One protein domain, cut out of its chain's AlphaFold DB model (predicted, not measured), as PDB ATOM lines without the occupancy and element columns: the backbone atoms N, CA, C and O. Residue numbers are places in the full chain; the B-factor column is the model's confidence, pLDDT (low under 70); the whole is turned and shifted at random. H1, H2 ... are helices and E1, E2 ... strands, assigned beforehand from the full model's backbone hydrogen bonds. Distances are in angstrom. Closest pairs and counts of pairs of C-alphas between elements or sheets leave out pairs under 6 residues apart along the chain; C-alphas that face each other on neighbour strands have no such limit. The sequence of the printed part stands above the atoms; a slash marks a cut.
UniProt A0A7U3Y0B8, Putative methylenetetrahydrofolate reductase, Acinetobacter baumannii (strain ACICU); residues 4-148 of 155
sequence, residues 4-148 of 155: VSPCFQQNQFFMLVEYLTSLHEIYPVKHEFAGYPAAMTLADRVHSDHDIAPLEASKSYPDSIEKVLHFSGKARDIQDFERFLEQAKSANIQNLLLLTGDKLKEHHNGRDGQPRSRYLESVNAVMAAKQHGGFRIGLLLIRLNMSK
ATOM      1  N   VAL A   4     176.587 124.806 137.766       71.06
ATOM      2  CA  VAL A   4     175.228 124.685 137.203       71.06
ATOM      3  C   VAL A   4     175.242 124.406 135.689       71.06
ATOM      4  O   VAL A   4     174.553 123.511 135.206       71.06
ATOM      5  N   SER A   5     176.030 125.154 134.909       71.00
ATOM      6  CA  SER A   5     176.052 125.005 133.444       71.00
ATOM      7  C   SER A   5     176.589 123.666 132.932       71.00
ATOM      8  O   SER A   5     175.983 123.147 131.995       71.00
ATOM      9  N   PRO A   6     177.668 123.087 133.496       75.94
ATOM     10  CA  PRO A   6     178.125 121.758 133.099       75.94
ATOM     11  C   PRO A   6     177.030 120.690 133.189       75.94
ATOM     12  O   PRO A   6     176.867 119.918 132.248       75.94
ATOM     13  N   CYS A   7     176.221 120.700 134.257       78.00
ATOM     14  CA  CYS A   7     175.130 119.737 134.422       78.00
ATOM     15  C   CYS A   7     174.089 119.851 133.298       78.00
ATOM     16  O   CYS A   7     173.681 118.837 132.732       78.00
ATOM     17  N   PHE A   8     173.720 121.077 132.905       76.12
ATOM     18  CA  PHE A   8     172.805 121.293 131.779       76.12
ATOM     19  C   PHE A   8     173.408 120.880 130.432       76.12
ATOM     20  O   PHE A   8     172.712 120.295 129.609       76.12
ATOM     21  N   GLN A   9     174.697 121.141 130.202       80.62
ATOM     22  CA  GLN A   9     175.379 120.741 128.964       80.62
ATOM     23  C   GLN A   9     175.500 119.218 128.820       80.62
ATOM     24  O   GLN A   9     175.514 118.705 127.705       80.62
ATOM     25  N   GLN A  10     175.578 118.502 129.940       84.75
ATOM     26  CA  GLN A  10     175.725 117.047 129.989       84.75
ATOM     27  C   GLN A  10     174.383 116.305 130.068       84.75
ATOM     28  O   GLN A  10     174.381 115.084 130.214       84.75
ATOM     29  N   ASN A  11     173.245 117.010 129.984       84.12
ATOM     30  CA  ASN A  11     171.906 116.452 130.223       84.12
ATOM     31  C   ASN A  11     171.807 115.682 131.556       84.12
ATOM     32  O   ASN A  11     171.060 114.710 131.676       84.12
ATOM     33  N   GLN A  12     172.577 116.103 132.560       86.31
ATOM     34  CA  GLN A  12     172.557 115.493 133.878       86.31
ATOM     35  C   GLN A  12     171.363 116.033 134.665       86.31
ATOM     36  O   GLN A  12     171.098 117.236 134.673       86.31
ATOM     37  N   PHE A  13     170.659 115.146 135.365       88.88
ATOM     38  CA  PHE A  13     169.651 115.575 136.326       88.88
ATOM     39  C   PHE A  13     170.311 116.402 137.442       88.88
ATOM     40  O   PHE A  13     171.312 115.986 138.028       88.88
ATOM     41  N   PHE A  14     169.748 117.577 137.709       89.19
ATOM     42  CA  PHE A  14     170.283 118.575 138.628       89.19
ATOM     43  C   PHE A  14     169.141 119.173 139.447       89.19
ATOM     44  O   PHE A  14     168.082 119.482 138.897       89.19
ATOM     45  N   MET A  15     169.354 119.355 140.749       91.69
ATOM     46  CA  MET A  15     168.338 119.895 141.651       91.69
ATOM     47  C   MET A  15     168.631 121.333 142.057       91.69
ATOM     48  O   MET A  15     169.731 121.685 142.472       91.69
ATOM     49  N   LEU A  16     167.598 122.163 142.003       92.94
ATOM     50  CA  LEU A  16     167.587 123.473 142.636       92.94
ATOM     51  C   LEU A  16     166.731 123.369 143.890       92.94
ATOM     52  O   LEU A  16     165.554 123.021 143.800       92.94
ATOM     53  N   VAL A  17     167.324 123.641 145.049       94.94
ATOM     54  CA  VAL A  17     166.607 123.636 146.326       94.94
ATOM     55  C   VAL A  17     166.381 125.074 146.753       94.94
ATOM     56  O   VAL A  17     167.340 125.813 146.966       94.94
ATOM     57  N   GLU A  18     165.116 125.472 146.844       94.94
ATOM     58  CA  GLU A  18     164.722 126.830 147.210       94.94
ATOM     59  C   GLU A  18     164.701 127.017 148.729       94.94
ATOM     60  O   GLU A  18     164.081 126.245 149.459       94.94
ATOM     61  N   TYR A  19     165.375 128.070 149.185       93.94
ATOM     62  CA  TYR A  19     165.426 128.512 150.570       93.94
ATOM     63  C   TYR A  19     164.859 129.921 150.668       93.94
ATOM     64  O   TYR A  19     165.168 130.808 149.863       93.94
ATOM     65  N   LEU A  20     164.069 130.135 151.711       92.75
ATOM     66  CA  LEU A  20     163.619 131.460 152.091       92.75
ATOM     67  C   LEU A  20     164.742 132.177 152.830       92.75
ATOM     68  O   LEU A  20     165.450 131.585 153.648       92.75
ATOM     69  N   THR A  21     164.926 133.453 152.519       91.00
ATOM     70  CA  THR A  21     165.964 134.256 153.150       91.00
ATOM     71  C   THR A  21     165.560 134.593 154.586       91.00
ATOM     72  O   THR A  21     164.426 134.982 154.861       91.00
ATOM     73  N   SER A  22     166.492 134.427 155.524       83.44
ATOM     74  CA  SER A  22     166.278 134.685 156.950       83.44
ATOM     75  C   SER A  22     167.484 135.401 157.543       83.44
ATOM     76  O   SER A  22     168.623 135.148 157.157       83.44
ATOM     77  N   LEU A  23     167.222 136.307 158.488       74.44
ATOM     78  CA  LEU A  23     168.253 136.954 159.309       74.44
ATOM     79  C   LEU A  23     168.661 136.105 160.520       74.44
ATOM     80  O   LEU A  23     169.727 136.324 161.084       74.44
ATOM     81  N   HIS A  24     167.805 135.173 160.940       80.44
ATOM     82  CA  HIS A  24     167.933 134.486 162.229       80.44
ATOM     83  C   HIS A  24     168.336 133.021 162.086       80.44
ATOM     84  O   HIS A  24     168.774 132.410 163.058       80.44
ATOM     85  N   GLU A  25     168.184 132.451 160.892       83.38
ATOM     86  CA  GLU A  25     168.387 131.029 160.660       83.38
ATOM     87  C   GLU A  25     169.234 130.810 159.407       83.38
ATOM     88  O   GLU A  25     168.945 131.345 158.336       83.38
ATOM     89  N   ILE A  26     170.294 130.019 159.561       87.00
ATOM     90  CA  ILE A  26     171.136 129.547 158.462       87.00
ATOM     91  C   ILE A  26     170.817 128.068 158.285       87.00
ATOM     92  O   ILE A  26     171.087 127.258 159.174       87.00
ATOM     93  N   TYR A  27     170.230 127.716 157.146       87.88
ATOM     94  CA  TYR A  27     169.821 126.341 156.889       87.88
ATOM     95  C   TYR A  27     171.010 125.490 156.435       87.88
ATOM     96  O   TYR A  27     171.832 125.946 155.638       87.88
ATOM     97  N   PRO A  28     171.125 124.229 156.887       89.69
ATOM     98  CA  PRO A  28     172.143 123.332 156.365       89.69
ATOM     99  C   PRO A  28     171.897 123.075 154.876       89.69
ATOM    100  O   PRO A  28     170.805 122.680 154.472       89.69
ATOM    101  N   VAL A  29     172.935 123.260 154.064       91.69
ATOM    102  CA  VAL A  29     172.846 123.108 152.609       91.69
ATOM    103  C   VAL A  29     173.402 121.756 152.187       91.69
ATOM    104  O   VAL A  29     174.480 121.344 152.619       91.69
ATOM    105  N   LYS A  30     172.670 121.060 151.319       89.88
ATOM    106  CA  LYS A  30     173.131 119.836 150.660       89.88
ATOM    107  C   LYS A  30     173.501 120.141 149.213       89.88
ATOM    108  O   LYS A  30     172.744 120.795 148.503       89.88
ATOM    109  N   HIS A  31     174.655 119.634 148.793       89.25
ATOM    110  CA  HIS A  31     175.173 119.771 147.427       89.25
ATOM    111  C   HIS A  31     174.786 118.601 146.521       89.25
ATOM    112  O   HIS A  31     175.089 118.609 145.332       89.25
ATOM    113  N   GLU A  32     174.147 117.580 147.089       90.88
ATOM    114  CA  GLU A  32     173.739 116.375 146.388       90.88
ATOM    115  C   GLU A  32     172.499 115.787 147.064       90.88
ATOM    116  O   GLU A  32     172.401 115.791 148.296       90.88
ATOM    117  N   PHE A  33     171.577 115.249 146.266       90.38
ATOM    118  CA  PHE A  33     170.540 114.344 146.754       90.38
ATOM    119  C   PHE A  33     170.499 113.099 145.873       90.38
ATOM    120  O   PHE A  33     170.461 113.196 144.649       90.38
ATOM    121  N   ALA A  34     170.503 111.920 146.496       91.69
ATOM    122  CA  ALA A  34     170.432 110.631 145.801       91.69
ATOM    123  C   ALA A  34     171.448 110.474 144.641       91.69
ATOM    124  O   ALA A  34     171.102 109.927 143.597       91.69
ATOM    125  N   GLY A  35     172.688 110.960 144.799       89.75
ATOM    126  CA  GLY A  35     173.720 110.885 143.755       89.75
ATOM    127  C   GLY A  35     173.655 111.989 142.696       89.75
ATOM    128  O   GLY A  35     174.487 112.009 141.790       89.75
ATOM    129  N   TYR A  36     172.685 112.903 142.778       89.44
ATOM    130  CA  TYR A  36     172.529 113.990 141.816       89.44
ATOM    131  C   TYR A  36     172.934 115.343 142.405       89.44
ATOM    132  O   TYR A  36     172.492 115.679 143.510       89.44
ATOM    133  N   PRO A  37     173.716 116.146 141.667       90.62
ATOM    134  CA  PRO A  37     174.166 117.458 142.114       90.62
ATOM    135  C   PRO A  37     172.997 118.408 142.384       90.62
ATOM    136  O   PRO A  37     171.964 118.378 141.706       90.62
ATOM    137  N   ALA A  38     173.190 119.280 143.370       91.75
ATOM    138  CA  ALA A  38     172.226 120.288 143.763       91.75
ATOM    139  C   ALA A  38     172.881 121.644 144.041       91.75
ATOM    140  O   ALA A  38     174.007 121.720 144.538       91.75
ATOM    141  N   ALA A  39     172.146 122.720 143.759       92.75
ATOM    142  CA  ALA A  39     172.502 124.073 144.168       92.75
ATOM    143  C   ALA A  39     171.434 124.692 145.067       92.75
ATOM    144  O   ALA A  39     170.245 124.368 144.997       92.75
ATOM    145  N   MET A  40     171.899 125.621 145.898       95.19
ATOM    146  CA  MET A  40     171.045 126.470 146.707       95.19
ATOM    147  C   MET A  40     170.437 127.560 145.834       95.19
ATOM    148  O   MET A  40     171.144 128.262 145.112       95.19
ATOM    149  N   THR A  41     169.137 127.757 145.985       96.00
ATOM    150  CA  THR A  41     168.412 128.882 145.415       96.00
ATOM    151  C   THR A  41     167.887 129.757 146.550       96.00
ATOM    152  O   THR A  41     167.248 129.244 147.463       96.00
ATOM    153  N   LEU A  42     168.166 131.061 146.524       96.44
ATOM    154  CA  LEU A  42     167.724 132.006 147.559       96.44
ATOM    155  C   LEU A  42     166.600 132.892 147.020       96.44
ATOM    156  O   LEU A  42     166.807 133.652 146.069       96.44
ATOM    157  N   ALA A  43     165.423 132.790 147.639       95.19
ATOM    158  CA  ALA A  43     164.211 133.468 147.198       95.19
ATOM    159  C   ALA A  43     164.144 134.941 147.639       95.19
ATOM    160  O   ALA A  43     164.581 135.300 148.727       95.19
ATOM    161  N   ASP A  44     163.566 135.810 146.805       94.19
ATOM    162  CA  ASP A  44     163.496 137.259 147.050       94.19
ATOM    163  C   ASP A  44     162.116 137.677 147.579       94.19
ATOM    164  O   ASP A  44     161.140 137.723 146.821       94.19
ATOM    165  N   ARG A  45     162.050 138.036 148.870       86.88
ATOM    166  CA  ARG A  45     160.878 138.657 149.519       86.88
ATOM    167  C   ARG A  45     159.588 137.846 149.399       86.88
ATOM    168  O   ARG A  45     158.572 138.361 148.947       86.88
ATOM    169  N   VAL A  46     159.606 136.565 149.744       81.44
ATOM    170  CA  VAL A  46     158.421 135.692 149.618       81.44
ATOM    171  C   VAL A  46     157.447 135.882 150.784       81.44
ATOM    172  O   VAL A  46     156.231 135.845 150.593       81.44
ATOM    173  N   HIS A  47     157.954 136.067 152.002       80.44
ATOM    174  CA  HIS A  47     157.143 136.161 153.214       80.44
ATOM    175  C   HIS A  47     156.797 137.600 153.566       80.44
ATOM    176  O   HIS A  47     155.658 137.873 153.955       80.44
ATOM    177  N   SER A  48     157.736 138.519 153.394       83.00
ATOM    178  CA  SER A  48     157.565 139.939 153.670       83.00
ATOM    179  C   SER A  48     158.213 140.787 152.585       83.00
ATOM    180  O   SER A  48     159.222 140.413 151.986       83.00
ATOM    181  N   ASP A  49     157.675 141.991 152.392       82.19
ATOM    182  CA  ASP A  49     158.296 143.015 151.548       82.19
ATOM    183  C   ASP A  49     159.648 143.488 152.135       82.19
ATOM    184  O   ASP A  49     160.456 144.092 151.425       82.19
ATOM    185  N   HIS A  50     159.921 143.134 153.399       83.44
ATOM    186  CA  HIS A  50     161.146 143.421 154.147       83.44
ATOM    187  C   HIS A  50     162.041 142.200 154.402       83.44
ATOM    188  O   HIS A  50     162.979 142.313 155.195       83.44
ATOM    189  N   ASP A  51     161.779 141.043 153.781       86.25
ATOM    190  CA  ASP A  51     162.725 139.928 153.902       86.25
ATOM    191  C   ASP A  51     164.111 140.377 153.417       86.25
ATOM    192  O   ASP A  51     164.242 141.166 152.471       86.25
ATOM    193  N   ILE A  52     165.157 139.850 154.052       91.12
ATOM    194  CA  ILE A  52     166.536 140.108 153.640       91.12
ATOM    195  C   ILE A  52     166.727 139.756 152.159       91.12
ATOM    196  O   ILE A  52     166.304 138.699 151.683       91.12
ATOM    197  N   ALA A  53     167.383 140.654 151.422       92.88
ATOM    198  CA  ALA A  53     167.661 140.449 150.009       92.88
ATOM    199  C   ALA A  53     168.533 139.191 149.801       92.88
ATOM    200  O   ALA A  53     169.475 138.978 150.570       92.88
ATOM    201  N   PRO A  54     168.304 138.392 148.740       95.81
ATOM    202  CA  PRO A  54     169.063 137.163 148.484       95.81
ATOM    203  C   PRO A  54     170.575 137.350 148.453       95.81
ATOM    204  O   PRO A  54     171.308 136.490 148.930       95.81
ATOM    205  N   LEU A  55     171.051 138.487 147.936       95.56
ATOM    206  CA  LEU A  55     172.478 138.792 147.907       95.56
ATOM    207  C   LEU A  55     173.060 138.983 149.309       95.56
ATOM    208  O   LEU A  55     174.133 138.463 149.597       95.56
ATOM    209  N   GLU A  56     172.342 139.662 150.199       94.94
ATOM    210  CA  GLU A  56     172.769 139.813 151.590       94.94
ATOM    211  C   GLU A  56     172.707 138.475 152.333       94.94
ATOM    212  O   GLU A  56     173.677 138.094 152.982       94.94
ATOM    213  N   ALA A  57     171.629 137.706 152.154       94.56
ATOM    214  CA  ALA A  57     171.493 136.375 152.747       94.56
ATOM    215  C   ALA A  57     172.597 135.409 152.276       94.56
ATOM    216  O   ALA A  57     173.054 134.560 153.039       94.56
ATOM    217  N   SER A  58     173.056 135.553 151.028       94.75
ATOM    218  CA  SER A  58     174.096 134.698 150.447       94.75
ATOM    219  C   SER A  58     175.442 134.787 151.170       94.75
ATOM    220  O   SER A  58     176.174 133.799 151.173       94.75
ATOM    221  N   LYS A  59     175.737 135.917 151.830       93.69
ATOM    222  CA  LYS A  59     176.986 136.147 152.579       93.69
ATOM    223  C   LYS A  59     177.107 135.262 153.821       93.69
ATOM    224  O   LYS A  59     178.214 135.027 154.294       93.69
ATOM    225  N   SER A  60     175.988 134.751 154.332       93.31
ATOM    226  CA  SER A  60     175.958 133.806 155.453       93.31
ATOM    227  C   SER A  60     176.348 132.380 155.049       93.31
ATOM    228  O   SER A  60     176.483 131.515 155.913       93.31
ATOM    229  N   TYR A  61     176.523 132.116 153.750       92.75
ATOM    230  CA  TYR A  61     176.845 130.799 153.211       92.75
ATOM    231  C   TYR A  61     178.246 130.784 152.582       92.75
ATOM    232  O   TYR A  61     178.590 131.721 151.863       92.75
ATOM    233  N   PRO A  62     179.038 129.708 152.765       90.94
ATOM    234  CA  PRO A  62     180.378 129.603 152.189       90.94
ATOM    235  C   PRO A  62     180.413 129.795 150.667       90.94
ATOM    236  O   PRO A  62     179.499 129.370 149.954       90.94
ATOM    237  N   ASP A  63     181.507 130.348 150.146       89.44
ATOM    238  CA  ASP A  63     181.719 130.551 148.702       89.44
ATOM    239  C   ASP A  63     181.767 129.244 147.900       89.44
ATOM    240  O   ASP A  63     181.475 129.239 146.707       89.44
ATOM    241  N   SER A  64     182.083 128.122 148.554       88.19
ATOM    242  CA  SER A  64     182.040 126.784 147.952       88.19
ATOM    243  C   SER A  64     180.623 126.322 147.605       88.19
ATOM    244  O   SER A  64     180.455 125.402 146.805       88.19
ATOM    245  N   ILE A  65     179.596 126.940 148.198       89.50
ATOM    246  CA  ILE A  65     178.204 126.664 147.864       89.50
ATOM    247  C   ILE A  65     177.845 127.387 146.579       89.50
ATOM    248  O   ILE A  65     177.930 128.612 146.495       89.50
ATOM    249  N   GLU A  66     177.392 126.608 145.601       90.12
ATOM    250  CA  GLU A  66     176.803 127.108 144.370       90.12
ATOM    251  C   GLU A  66     175.433 127.732 144.662       90.12
ATOM    252  O   GLU A  66     174.564 127.088 145.261       90.12
ATOM    253  N   LYS A  67     175.249 128.985 144.235       93.75
ATOM    254  CA  LYS A  67     174.069 129.790 144.567       93.75
ATOM    255  C   LYS A  67     173.380 130.292 143.303       93.75
ATOM    256  O   LYS A  67     174.032 130.789 142.378       93.75
ATOM    257  N   VAL A  68     172.056 130.198 143.300       96.12
ATOM    258  CA  VAL A  68     171.157 130.865 142.360       96.12
ATOM    259  C   VAL A  68     170.380 131.920 143.136       96.12
ATOM    260  O   VAL A  68     169.625 131.592 144.049       96.12
ATOM    261  N   LEU A  69     170.577 133.195 142.811       97.50
ATOM    262  CA  LEU A  69     169.858 134.271 143.492       97.50
ATOM    263  C   LEU A  69     168.615 134.661 142.708       97.50
ATOM    264  O   LEU A  69     168.687 134.920 141.506       97.50
ATOM    265  N   HIS A  70     167.480 134.751 143.393       97.38
ATOM    266  CA  HIS A  70     166.310 135.396 142.823       97.38
ATOM    267  C   HIS A  70     166.529 136.908 142.796       97.38
ATOM    268  O   HIS A  70     167.063 137.492 143.739       97.38
ATOM    269  N   PHE A  71     166.067 137.550 141.731       97.19
ATOM    270  CA  PHE A  71     165.820 138.983 141.734       97.19
ATOM    271  C   PHE A  71     164.366 139.220 141.352       97.19
ATOM    272  O   PHE A  71     163.949 138.932 140.228       97.19
ATOM    273  N   SER A  72     163.599 139.747 142.301       95.38
ATOM    274  CA  SER A  72     162.217 140.147 142.102       95.38
ATOM    275  C   SER A  72     162.118 141.656 141.886       95.38
ATOM    276  O   SER A  72     162.578 142.443 142.718       95.38
ATOM    277  N   GLY A  73     161.455 142.062 140.804       94.06
ATOM    278  CA  GLY A  73     161.241 143.463 140.438       94.06
ATOM    279  C   GLY A  73     160.310 144.260 141.356       94.06
ATOM    280  O   GLY A  73     160.138 145.455 141.138       94.06
ATOM    281  N   LYS A  74     159.710 143.650 142.384       92.12
ATOM    282  CA  LYS A  74     158.774 144.298 143.318       92.12
ATOM    283  C   LYS A  74     159.358 145.551 143.976       92.12
ATOM    284  O   LYS A  74     160.360 145.451 144.682       92.12
ATOM    285  N   ALA A  75     158.715 146.705 143.814       90.62
ATOM    286  CA  ALA A  75     159.201 147.998 144.320       90.62
ATOM    287  C   ALA A  75     160.656 148.305 143.917       90.62
ATOM    288  O   ALA A  75     161.374 148.953 144.672       90.62
ATOM    289  N   ARG A  76     161.093 147.817 142.753       92.75
ATOM    290  CA  ARG A  76     162.430 148.067 142.211       92.75
ATOM    291  C   ARG A  76     162.338 148.530 140.767       92.75
ATOM    292  O   ARG A  76     161.412 148.150 140.046       92.75
ATOM    293  N   ASP A  77     163.294 149.347 140.358       95.12
ATOM    294  CA  ASP A  77     163.465 149.774 138.974       95.12
ATOM    295  C   ASP A  77     164.759 149.225 138.356       95.12
ATOM    296  O   ASP A  77     165.390 148.299 138.873       95.12
ATOM    297  N   ILE A  78     165.107 149.740 137.176       96.44
ATOM    298  CA  ILE A  78     166.276 149.275 136.438       96.44
ATOM    299  C   ILE A  78     167.586 149.665 137.130       96.44
ATOM    300  O   ILE A  78     168.523 148.873 137.114       96.44
ATOM    301  N   GLN A  79     167.639 150.821 137.799       96.62
ATOM    302  CA  GLN A  79     168.833 151.273 138.509       96.62
ATOM    303  C   GLN A  79     169.112 150.396 139.735       96.62
ATOM    304  O   GLN A  79     170.269 150.088 140.034       96.62
ATOM    305  N   ASP A  80     168.058 149.956 140.429       96.31
ATOM    306  CA  ASP A  80     168.185 148.977 141.512       96.31
ATOM    307  C   ASP A  80     168.767 147.653 141.004       96.31
ATOM    308  O   ASP A  80     169.618 147.043 141.656       96.31
ATOM    309  N   PHE A  81     168.321 147.211 139.827       97.69
ATOM    310  CA  PHE A  81     168.795 145.971 139.230       97.69
ATOM    311  C   PHE A  81     170.241 146.062 138.736       97.69
ATOM    312  O   PHE A  81     171.031 145.164 139.008       97.69
ATOM    313  N   GLU A  82     170.627 147.149 138.070       97.88
ATOM    314  CA  GLU A  82     172.012 147.378 137.637       97.88
ATOM    315  C   GLU A  82     172.978 147.388 138.827       97.88
ATOM    316  O   GLU A  82     174.024 146.737 138.793       97.88
ATOM    317  N   ARG A  83     172.587 148.033 139.934       97.88
ATOM    318  CA  ARG A  83     173.359 147.991 141.182       97.88
ATOM    319  C   ARG A  83     173.492 146.570 141.718       97.88
ATOM    320  O   ARG A  83     174.579 146.176 142.136       97.88
ATOM    321  N   PHE A  84     172.406 145.803 141.695       97.88
ATOM    322  CA  PHE A  84     172.433 144.399 142.091       97.88
ATOM    323  C   PHE A  84     173.396 143.576 141.220       97.88
ATOM    324  O   PHE A  84     174.134 142.760 141.768       97.88
ATOM    325  N   LEU A  85     173.446 143.798 139.901       98.31
ATOM    326  CA  LEU A  85     174.376 143.096 139.008       98.31
ATOM    327  C   LEU A  85     175.840 143.372 139.378       98.31
ATOM    328  O   LEU A  85     176.626 142.433 139.505       98.31
ATOM    329  N   GLU A  86     176.205 144.629 139.635       98.00
ATOM    330  CA  GLU A  86     177.573 144.983 140.044       98.00
ATOM    331  C   GLU A  86     177.964 144.341 141.382       98.00
ATOM    332  O   GLU A  86     179.066 143.803 141.551       98.00
ATOM    333  N   GLN A  87     177.035 144.335 142.339       97.62
ATOM    334  CA  GLN A  87     177.255 143.713 143.642       97.62
ATOM    335  C   GLN A  87     177.349 142.183 143.529       97.62
ATOM    336  O   GLN A  87     178.243 141.580 144.120       97.62
ATOM    337  N   ALA A  88     176.478 141.551 142.740       97.38
ATOM    338  CA  ALA A  88     176.489 140.109 142.503       97.38
ATOM    339  C   ALA A  88     177.787 139.663 141.816       97.38
ATOM    340  O   ALA A  88     178.400 138.681 142.236       97.38
ATOM    341  N   LYS A  89     178.254 140.418 140.815       96.19
ATOM    342  CA  LYS A  89     179.535 140.169 140.141       96.19
ATOM    343  C   LYS A  89     180.709 140.284 141.109       96.19
ATOM    344  O   LYS A  89     181.581 139.417 141.110       96.19
ATOM    345  N   SER A  90     180.704 141.310 141.958       95.44
ATOM    346  CA  SER A  90     181.729 141.515 142.992       95.44
ATOM    347  C   SER A  90     181.733 140.395 144.041       95.44
ATOM    348  O   SER A  90     182.791 140.024 144.539       95.44
ATOM    349  N   ALA A  91     180.567 139.810 144.327       94.75
ATOM    350  CA  ALA A  91     180.403 138.631 145.180       94.75
ATOM    351  C   ALA A  91     180.627 137.292 144.442       94.75
ATOM    352  O   ALA A  91     180.351 136.231 144.999       94.75
ATOM    353  N   ASN A  92     181.092 137.317 143.186       94.00
ATOM    354  CA  ASN A  92     181.299 136.140 142.334       94.00
ATOM    355  C   ASN A  92     180.048 135.241 142.182       94.00
ATOM    356  O   ASN A  92     180.139 134.031 141.959       94.00
ATOM    357  N   ILE A  93     178.860 135.837 142.264       95.25
ATOM    358  CA  ILE A  93     177.591 135.173 141.979       95.25
ATOM    359  C   ILE A  93     177.348 135.223 140.475       95.25
ATOM    360  O   ILE A  93     177.381 136.290 139.871       95.25
ATOM    361  N   GLN A  94     177.082 134.068 139.865       94.31
ATOM    362  CA  GLN A  94     176.943 133.953 138.408       94.31
ATOM    363  C   GLN A  94     175.556 133.495 137.957       94.31
ATOM    364  O   GLN A  94     175.229 133.671 136.788       94.31
ATOM    365  N   ASN A  95     174.731 132.917 138.836       95.75
ATOM    366  CA  ASN A  95     173.422 132.379 138.459       95.75
ATOM    367  C   ASN A  95     172.304 133.210 139.074       95.75
ATOM    368  O   ASN A  95     172.242 133.380 140.293       95.75
ATOM    369  N   LEU A  96     171.404 133.682 138.219       97.19
ATOM    370  CA  LEU A  96     170.289 134.541 138.589       97.19
ATOM    371  C   LEU A  96     168.977 133.941 138.082       97.19
ATOM    372  O   LEU A  96     168.914 133.468 136.946       97.19
ATOM    373  N   LEU A  97     167.920 134.017 138.889       97.00
ATOM    374  CA  LEU A  97     166.541 133.794 138.450       97.00
ATOM    375  C   LEU A  97     165.790 135.127 138.486       97.00
ATOM    376  O   LEU A  97     165.598 135.706 139.556       97.00
ATOM    377  N   LEU A  98     165.382 135.628 137.321       97.38
ATOM    378  CA  LEU A  98     164.782 136.958 137.194       97.38
ATOM    379  C   LEU A  98     163.256 136.868 137.133       97.38
ATOM    380  O   LEU A  98     162.690 136.146 136.310       97.38
ATOM    381  N   LEU A  99     162.592 137.626 138.007       95.44
ATOM    382  CA  LEU A  99     161.151 137.582 138.239       95.44
ATOM    383  C   LEU A  99     160.583 139.006 138.283       95.44
ATOM    384  O   LEU A  99     161.173 139.883 138.910       95.44
ATOM    385  N   THR A 100     159.390 139.229 137.727       94.12
ATOM    386  CA  THR A 100     158.621 140.451 138.042       94.12
ATOM    387  C   THR A 100     158.229 140.430 139.528       94.12
ATOM    388  O   THR A 100     158.418 141.405 140.254       94.12
ATOM    389  N   GLY A 101     157.811 139.255 140.013       89.06
ATOM    390  CA  GLY A 101     157.343 139.019 141.377       89.06
ATOM    391  C   GLY A 101     155.857 139.312 141.561       89.06
ATOM    392  O   GLY A 101     155.231 139.975 140.737       89.06
ATOM    393  N   ASP A 102     155.304 138.795 142.654       86.94
ATOM    394  CA  ASP A 102     153.898 138.987 143.008       86.94
ATOM    395  C   ASP A 102     153.609 140.400 143.517       86.94
ATOM    396  O   ASP A 102     154.507 141.186 143.816       86.94
ATOM    397  N   LYS A 103     152.326 140.727 143.664       85.62
ATOM    398  CA  LYS A 103     151.909 141.993 144.265       85.62
ATOM    399  C   LYS A 103     152.475 142.121 145.689       85.62
ATOM    400  O   LYS A 103     152.288 141.227 146.511       85.62
ATOM    401  N   LEU A 104     153.117 143.254 145.974       83.44
ATOM    402  CA  LEU A 104     153.548 143.644 147.320       83.44
ATOM    403  C   LEU A 104     152.365 143.629 148.289       83.44
ATOM    404  O   LEU A 104     151.245 144.010 147.924       83.44
ATOM    405  N   LYS A 105     152.625 143.238 149.535       83.44
ATOM    406  CA  LYS A 105     151.627 143.328 150.605       83.44
ATOM    407  C   LYS A 105     151.336 144.794 150.922       83.44
ATOM    408  O   LYS A 105     150.174 145.169 151.052       83.44
ATOM    409  N   GLU A 106     152.369 145.632 150.907       83.56
ATOM    410  CA  GLU A 106     152.297 147.085 151.104       83.56
ATOM    411  C   GLU A 106     152.221 147.838 149.765       83.56
ATOM    412  O   GLU A 106     152.945 148.795 149.488       83.56
ATOM    413  N   HIS A 107     151.356 147.376 148.856       84.94
ATOM    414  CA  HIS A 107     151.218 148.009 147.548       84.94
ATOM    415  C   HIS A 107     150.527 149.379 147.632       84.94
ATOM    416  O   HIS A 107     149.350 149.473 147.983       84.94
ATOM    417  N   HIS A 108     151.215 150.427 147.176       85.81
ATOM    418  CA  HIS A 108     150.663 151.772 147.061       85.81
ATOM    419  C   HIS A 108     150.153 152.049 145.645       85.81
ATOM    420  O   HIS A 108     150.879 151.917 144.658       85.81
ATOM    421  N   ASN A 109     148.903 152.509 145.555       85.94
ATOM    422  CA  ASN A 109     148.242 152.836 144.286       85.94
ATOM    423  C   ASN A 109     148.436 154.296 143.839       85.94
ATOM    424  O   ASN A 109     147.901 154.683 142.801       85.94
ATOM    425  N   GLY A 110     149.143 155.127 144.612       82.88
ATOM    426  CA  GLY A 110     149.314 156.550 144.295       82.88
ATOM    427  C   GLY A 110     148.201 157.479 144.791       82.88
ATOM    428  O   GLY A 110     148.242 158.669 144.503       82.88
ATOM    429  N   ARG A 111     147.183 156.956 145.491       82.25
ATOM    430  CA  ARG A 111     145.989 157.725 145.898       82.25
ATOM    431  C   ARG A 111     146.144 158.437 147.241       82.25
ATOM    432  O   ARG A 111     145.528 159.477 147.439       82.25
ATOM    433  N   ASP A 112     147.014 157.927 148.106       82.19
ATOM    434  CA  ASP A 112     147.186 158.409 149.483       82.19
ATOM    435  C   ASP A 112     148.376 159.381 149.613       82.19
ATOM    436  O   ASP A 112     149.022 159.463 150.654       82.19
ATOM    437  N   GLY A 113     148.752 160.058 148.520       81.25
ATOM    438  CA  GLY A 113     149.932 160.935 148.449       81.25
ATOM    439  C   GLY A 113     151.284 160.208 148.383       81.25
ATOM    440  O   GLY A 113     152.296 160.831 148.071       81.25
ATOM    441  N   GLN A 114     151.310 158.891 148.616       84.06
ATOM    442  CA  GLN A 114     152.496 158.045 148.449       84.06
ATOM    443  C   GLN A 114     152.745 157.697 146.973       84.06
ATOM    444  O   GLN A 114     151.777 157.482 146.240       84.06
ATOM    445  N   PRO A 115     154.004 157.570 146.510       83.06
ATOM    446  CA  PRO A 115     154.302 157.117 145.155       83.06
ATOM    447  C   PRO A 115     153.722 155.727 144.864       83.06
ATOM    448  O   PRO A 115     153.732 154.837 145.714       83.06
ATOM    449  N   ARG A 116     153.248 155.509 143.633       86.56
ATOM    450  CA  ARG A 116     152.793 154.181 143.192       86.56
ATOM    451  C   ARG A 116     153.957 153.188 143.218       86.56
ATOM    452  O   ARG A 116     155.004 153.473 142.633       86.56
ATOM    453  N   SER A 117     153.757 152.003 143.801       87.50
ATOM    454  CA  SER A 117     154.785 150.957 143.772       87.50
ATOM    455  C   SER A 117     155.056 150.520 142.330       87.50
ATOM    456  O   SER A 117     154.128 150.198 141.580       87.50
ATOM    457  N   ARG A 118     156.335 150.499 141.952       88.62
ATOM    458  CA  ARG A 118     156.806 150.079 140.627       88.62
ATOM    459  C   ARG A 118     157.233 148.617 140.642       88.62
ATOM    460  O   ARG A 118     157.560 148.088 141.698       88.62
ATOM    461  N   TYR A 119     157.210 147.983 139.477       93.38
ATOM    462  CA  TYR A 119     157.677 146.615 139.299       93.38
ATOM    463  C   TYR A 119     158.585 146.579 138.077       93.38
ATOM    464  O   TYR A 119     158.159 146.960 136.985       93.38
ATOM    465  N   LEU A 120     159.836 146.156 138.256       95.25
ATOM    466  CA  LEU A 120     160.699 145.854 137.123       95.25
ATOM    467  C   LEU A 120     160.243 144.535 136.495       95.25
ATOM    468  O   LEU A 120     160.348 143.473 137.107       95.25
ATOM    469  N   GLU A 121     159.758 144.601 135.261       94.56
ATOM    470  CA  GLU A 121     159.368 143.406 134.521       94.56
ATOM    471  C   GLU A 121     160.568 142.491 134.249       94.56
ATOM    472  O   GLU A 121     161.649 142.954 133.865       94.56
ATOM    473  N   SER A 122     160.365 141.177 134.388       94.19
ATOM    474  CA  SER A 122     161.419 140.170 134.204       94.19
ATOM    475  C   SER A 122     162.099 140.262 132.836       94.19
ATOM    476  O   SER A 122     163.311 140.096 132.743       94.19
ATOM    477  N   VAL A 123     161.356 140.595 131.777       94.69
ATOM    478  CA  VAL A 123     161.907 140.774 130.424       94.69
ATOM    479  C   VAL A 123     162.931 141.912 130.383       94.69
ATOM    480  O   VAL A 123     164.010 141.744 129.815       94.69
ATOM    481  N   ASN A 124     162.641 143.043 131.031       95.94
ATOM    482  CA  ASN A 124     163.561 144.181 131.085       95.94
ATOM    483  C   ASN A 124     164.806 143.840 131.912       95.94
ATOM    484  O   ASN A 124     165.922 144.143 131.491       95.94
ATOM    485  N   ALA A 125     164.627 143.132 133.033       97.00
ATOM    486  CA  ALA A 125     165.743 142.623 133.826       97.00
ATOM    487  C   ALA A 125     166.635 141.672 133.002       97.00
ATOM    488  O   ALA A 125     167.857 141.777 133.019       97.00
ATOM    489  N   VAL A 126     166.053 140.778 132.198       97.19
ATOM    490  CA  VAL A 126     166.822 139.871 131.328       97.19
ATOM    491  C   VAL A 126     167.636 140.637 130.295       97.19
ATOM    492  O   VAL A 126     168.796 140.293 130.064       97.19
ATOM    493  N   MET A 127     167.058 141.667 129.675       97.19
ATOM    494  CA  MET A 127     167.772 142.485 128.694       97.19
ATOM    495  C   MET A 127     168.971 143.194 129.325       97.19
ATOM    496  O   MET A 127     170.072 143.103 128.781       97.19
ATOM    497  N   ALA A 128     168.791 143.806 130.496       97.31
ATOM    498  CA  ALA A 128     169.881 144.458 131.219       97.31
ATOM    499  C   ALA A 128     170.968 143.468 131.663       97.31
ATOM    500  O   ALA A 128     172.150 143.708 131.435       97.31
ATOM    501  N   ALA A 129     170.594 142.304 132.202       97.38
ATOM    502  CA  ALA A 129     171.562 141.284 132.606       97.38
ATOM    503  C   ALA A 129     172.359 140.724 131.418       97.38
ATOM    504  O   ALA A 129     173.558 140.470 131.537       97.38
ATOM    505  N   LYS A 130     171.716 140.562 130.253       96.69
ATOM    506  CA  LYS A 130     172.394 140.161 129.012       96.69
ATOM    507  C   LYS A 130     173.361 141.230 128.507       96.69
ATOM    508  O   LYS A 130     174.448 140.872 128.068       96.69
ATOM    509  N   GLN A 131     172.976 142.506 128.566       97.00
ATOM    510  CA  GLN A 131     173.838 143.627 128.173       97.00
ATOM    511  C   GLN A 131     175.051 143.762 129.097       97.00
ATOM    512  O   GLN A 131     176.162 143.963 128.617       97.00
ATOM    513  N   HIS A 132     174.848 143.598 130.404       96.88
ATOM    514  CA  HIS A 132     175.926 143.610 131.387       96.88
ATOM    515  C   HIS A 132     176.886 142.418 131.212       96.88
ATOM    516  O   HIS A 132     178.103 142.557 131.337       96.88
ATOM    517  N   GLY A 133     176.346 141.234 130.907       95.00
ATOM    518  CA  GLY A 133     177.118 140.011 130.703       95.00
ATOM    519  C   GLY A 133     177.652 139.390 132.001       95.00
ATOM    520  O   GLY A 133     177.562 139.964 133.087       95.00
ATOM    521  N   GLY A 134     178.198 138.175 131.885       92.38
ATOM    522  CA  GLY A 134     178.802 137.436 133.005       92.38
ATOM    523  C   GLY A 134     177.834 136.603 133.856       92.38
ATOM    524  O   GLY A 134     178.285 135.927 134.778       92.38
ATOM    525  N   PHE A 135     176.539 136.594 133.524       95.25
ATOM    526  CA  PHE A 135     175.509 135.869 134.270       95.25
ATOM    527  C   PHE A 135     174.824 134.775 133.448       95.25
ATOM    528  O   PHE A 135     174.622 134.894 132.239       95.25
ATOM    529  N   ARG A 136     174.405 133.719 134.144       94.06
ATOM    530  CA  ARG A 136     173.499 132.668 133.675       94.06
ATOM    531  C   ARG A 136     172.113 133.002 134.198       94.06
ATOM    532  O   ARG A 136     171.925 133.151 135.403       94.06
ATOM    533  N   ILE A 137     171.166 133.156 133.283       94.62
ATOM    534  CA  ILE A 137     169.875 133.775 133.574       94.62
ATOM    535  C   ILE A 137     168.771 132.741 133.382       94.62
ATOM    536  O   ILE A 137     168.570 132.245 132.274       94.62
ATOM    537  N   GLY A 138     168.048 132.445 134.455       92.94
ATOM    538  CA  GLY A 138     166.768 131.754 134.408       92.94
ATOM    539  C   GLY A 138     165.601 132.743 134.372       92.94
ATOM    540  O   GLY A 138     165.688 133.851 134.909       92.94
ATOM    541  N   LEU A 139     164.486 132.306 133.788       91.56
ATOM    542  CA  LEU A 139     163.187 132.969 133.884       91.56
ATOM    543  C   LEU A 139     162.141 131.981 134.400       91.56
ATOM    544  O   LEU A 139     162.208 130.787 134.107       91.56
ATOM    545  N   LEU A 140     161.137 132.497 135.104       88.69
ATOM    546  CA  LEU A 140     159.967 131.714 135.487       88.69
ATOM    547  C   LEU A 140     159.009 131.546 134.301       88.69
ATOM    548  O   LEU A 140     158.661 132.510 133.621       88.69
ATOM    549  N   LEU A 141     158.548 130.314 134.095       86.19
ATOM    550  CA  LEU A 141     157.523 129.953 133.120       86.19
ATOM    551  C   LEU A 141     156.326 129.358 133.859       86.19
ATOM    552  O   LEU A 141     156.482 128.450 134.674       86.19
ATOM    553  N   ILE A 142     155.124 129.839 133.545       82.81
ATOM    554  CA  ILE A 142     153.878 129.304 134.101       82.81
ATOM    555  C   ILE A 142     153.214 128.440 133.033       82.81
ATOM    556  O   ILE A 142     152.782 128.935 131.992       82.81
ATOM    557  N   ARG A 143     153.102 127.136 133.295       81.69
ATOM    558  CA  ARG A 143     152.321 126.229 132.448       81.69
ATOM    559  C   ARG A 143     150.873 126.220 132.927       81.69
ATOM    560  O   ARG A 143     150.547 125.568 133.915       81.69
ATOM    561  N   LEU A 144     149.996 126.918 132.212       77.56
ATOM    562  CA  LEU A 144     148.558 126.863 132.470       77.56
ATOM    563  C   LEU A 144     147.956 125.597 131.856       77.56
ATOM    564  O   LEU A 144     148.225 125.249 130.705       77.56
ATOM    565  N   ASN A 145     147.117 124.901 132.623       77.50
ATOM    566  CA  ASN A 145     146.327 123.799 132.091       77.50
ATOM    567  C   ASN A 145     145.092 124.365 131.370       77.50
ATOM    568  O   ASN A 145     144.103 124.735 132.002       77.50
ATOM    569  N   MET A 146     145.162 124.412 130.038       64.94
ATOM    570  CA  MET A 146     144.121 124.971 129.162       64.94
ATOM    571  C   MET A 146     142.770 124.234 129.256       64.94
ATOM    572  O   MET A 146     141.752 124.791 128.866       64.94
ATOM    573  N   SER A 147     142.717 123.023 129.828       67.75
ATOM    574  CA  SER A 147     141.464 122.260 130.003       67.75
ATOM    575  C   SER A 147     140.498 122.833 131.054       67.75
ATOM    576  O   SER A 147     139.367 122.365 131.154       67.75
ATOM    577  N   LYS A 148     140.909 123.850 131.826       55.12
ATOM    578  CA  LYS A 148     140.054 124.541 132.810       55.12
ATOM    579  C   LYS A 148     139.649 125.963 132.405       55.12
ATOM    580  O   LYS A 148     138.937 126.618 133.161       55.12
TER     581      LYS A 148
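This is residues 4 to 148 of the 155 residues of the protein "Putative methylenetetrahydrofolate reductase" of Acinetobacter baumannii (strain ACICU) (UniProt A0A7U3Y0B8). Five parallel strands, in the order E1, E2, E3, E4, E5, form a strongly twisted sheet curled like part of a barrel. H3 and H4 cover its E3 to E5 part, short H2 packs on E2 and E3, residues 4 to 7 of H1 pack on the sheet too, and residues 142 to 148 stick out as a tail. The 145 printed residues run H1 E1 E2 H2 E3 H3 E4 H4 E5, a mixed class with under half in named elements. The whole is compact, radius of gyration of the C-alphas 16.4 A, spanning 55 by 43 by 31 A.

Start at the sheet: E1, residues 15 to 20, E2, 36 to 43, E3, 67 to 72, E4, 95 to 99, and E5, 136 to 139. Within hydrogen-bond range, find N 17 and O 39 (E1, E2) at 3.0 A, N 68 and O 40 (E3, E2) at 2.8 A, N 71 and O 97 (E3, E4) at 2.9 A, and N 138 and O 96 (E5, E4) at 2.8 A. H4, residues 122 to 132, lies over E4 and E5 at a height over the sheet of 9.3 A; its closest C-alphas to E4 are Ser 122 and Leu 99, 4.8 A. H3, residues 78 to 90, touches H4, closest C-alphas Phe 81 and Ala 125, 7.1 A, the same way at a steep tilt of 49 degrees. With the sheet they make two layers, helices on one face. H2, residues 54 to 58, lies over E2, closest C-alphas Pro 54 and Leu 42, 5.4 A. H1, residues 4 to 9, is on the sheet, Val 4 and Ala 39 being its closest C-alphas to E2, 7.5 A. E2-H2-E3, E3-H3-E4 and E4-H4-E5 are strand-helix-strand units, parallel neighbour strands with a helix between, with right-handed crossovers. In H1, H2, H3 and H4 every O i to N i+4 pair is within hydrogen-bond range.

Find C-alpha 4, where H1 begins, at (175.228, 124.685, 137.203). E2 runs 21.9 A and H3 18.5 A, first to last C-alpha; E5 ends at C-alpha 139, (163.187, 132.969, 133.884).

The farthest C-alphas, Gly 35 and Gly 113, are 55.6 A apart. The printed part has no cut; the links E1 to E2 and E4 to H4 are long. Residues 146 to 148 have pLDDT under 70.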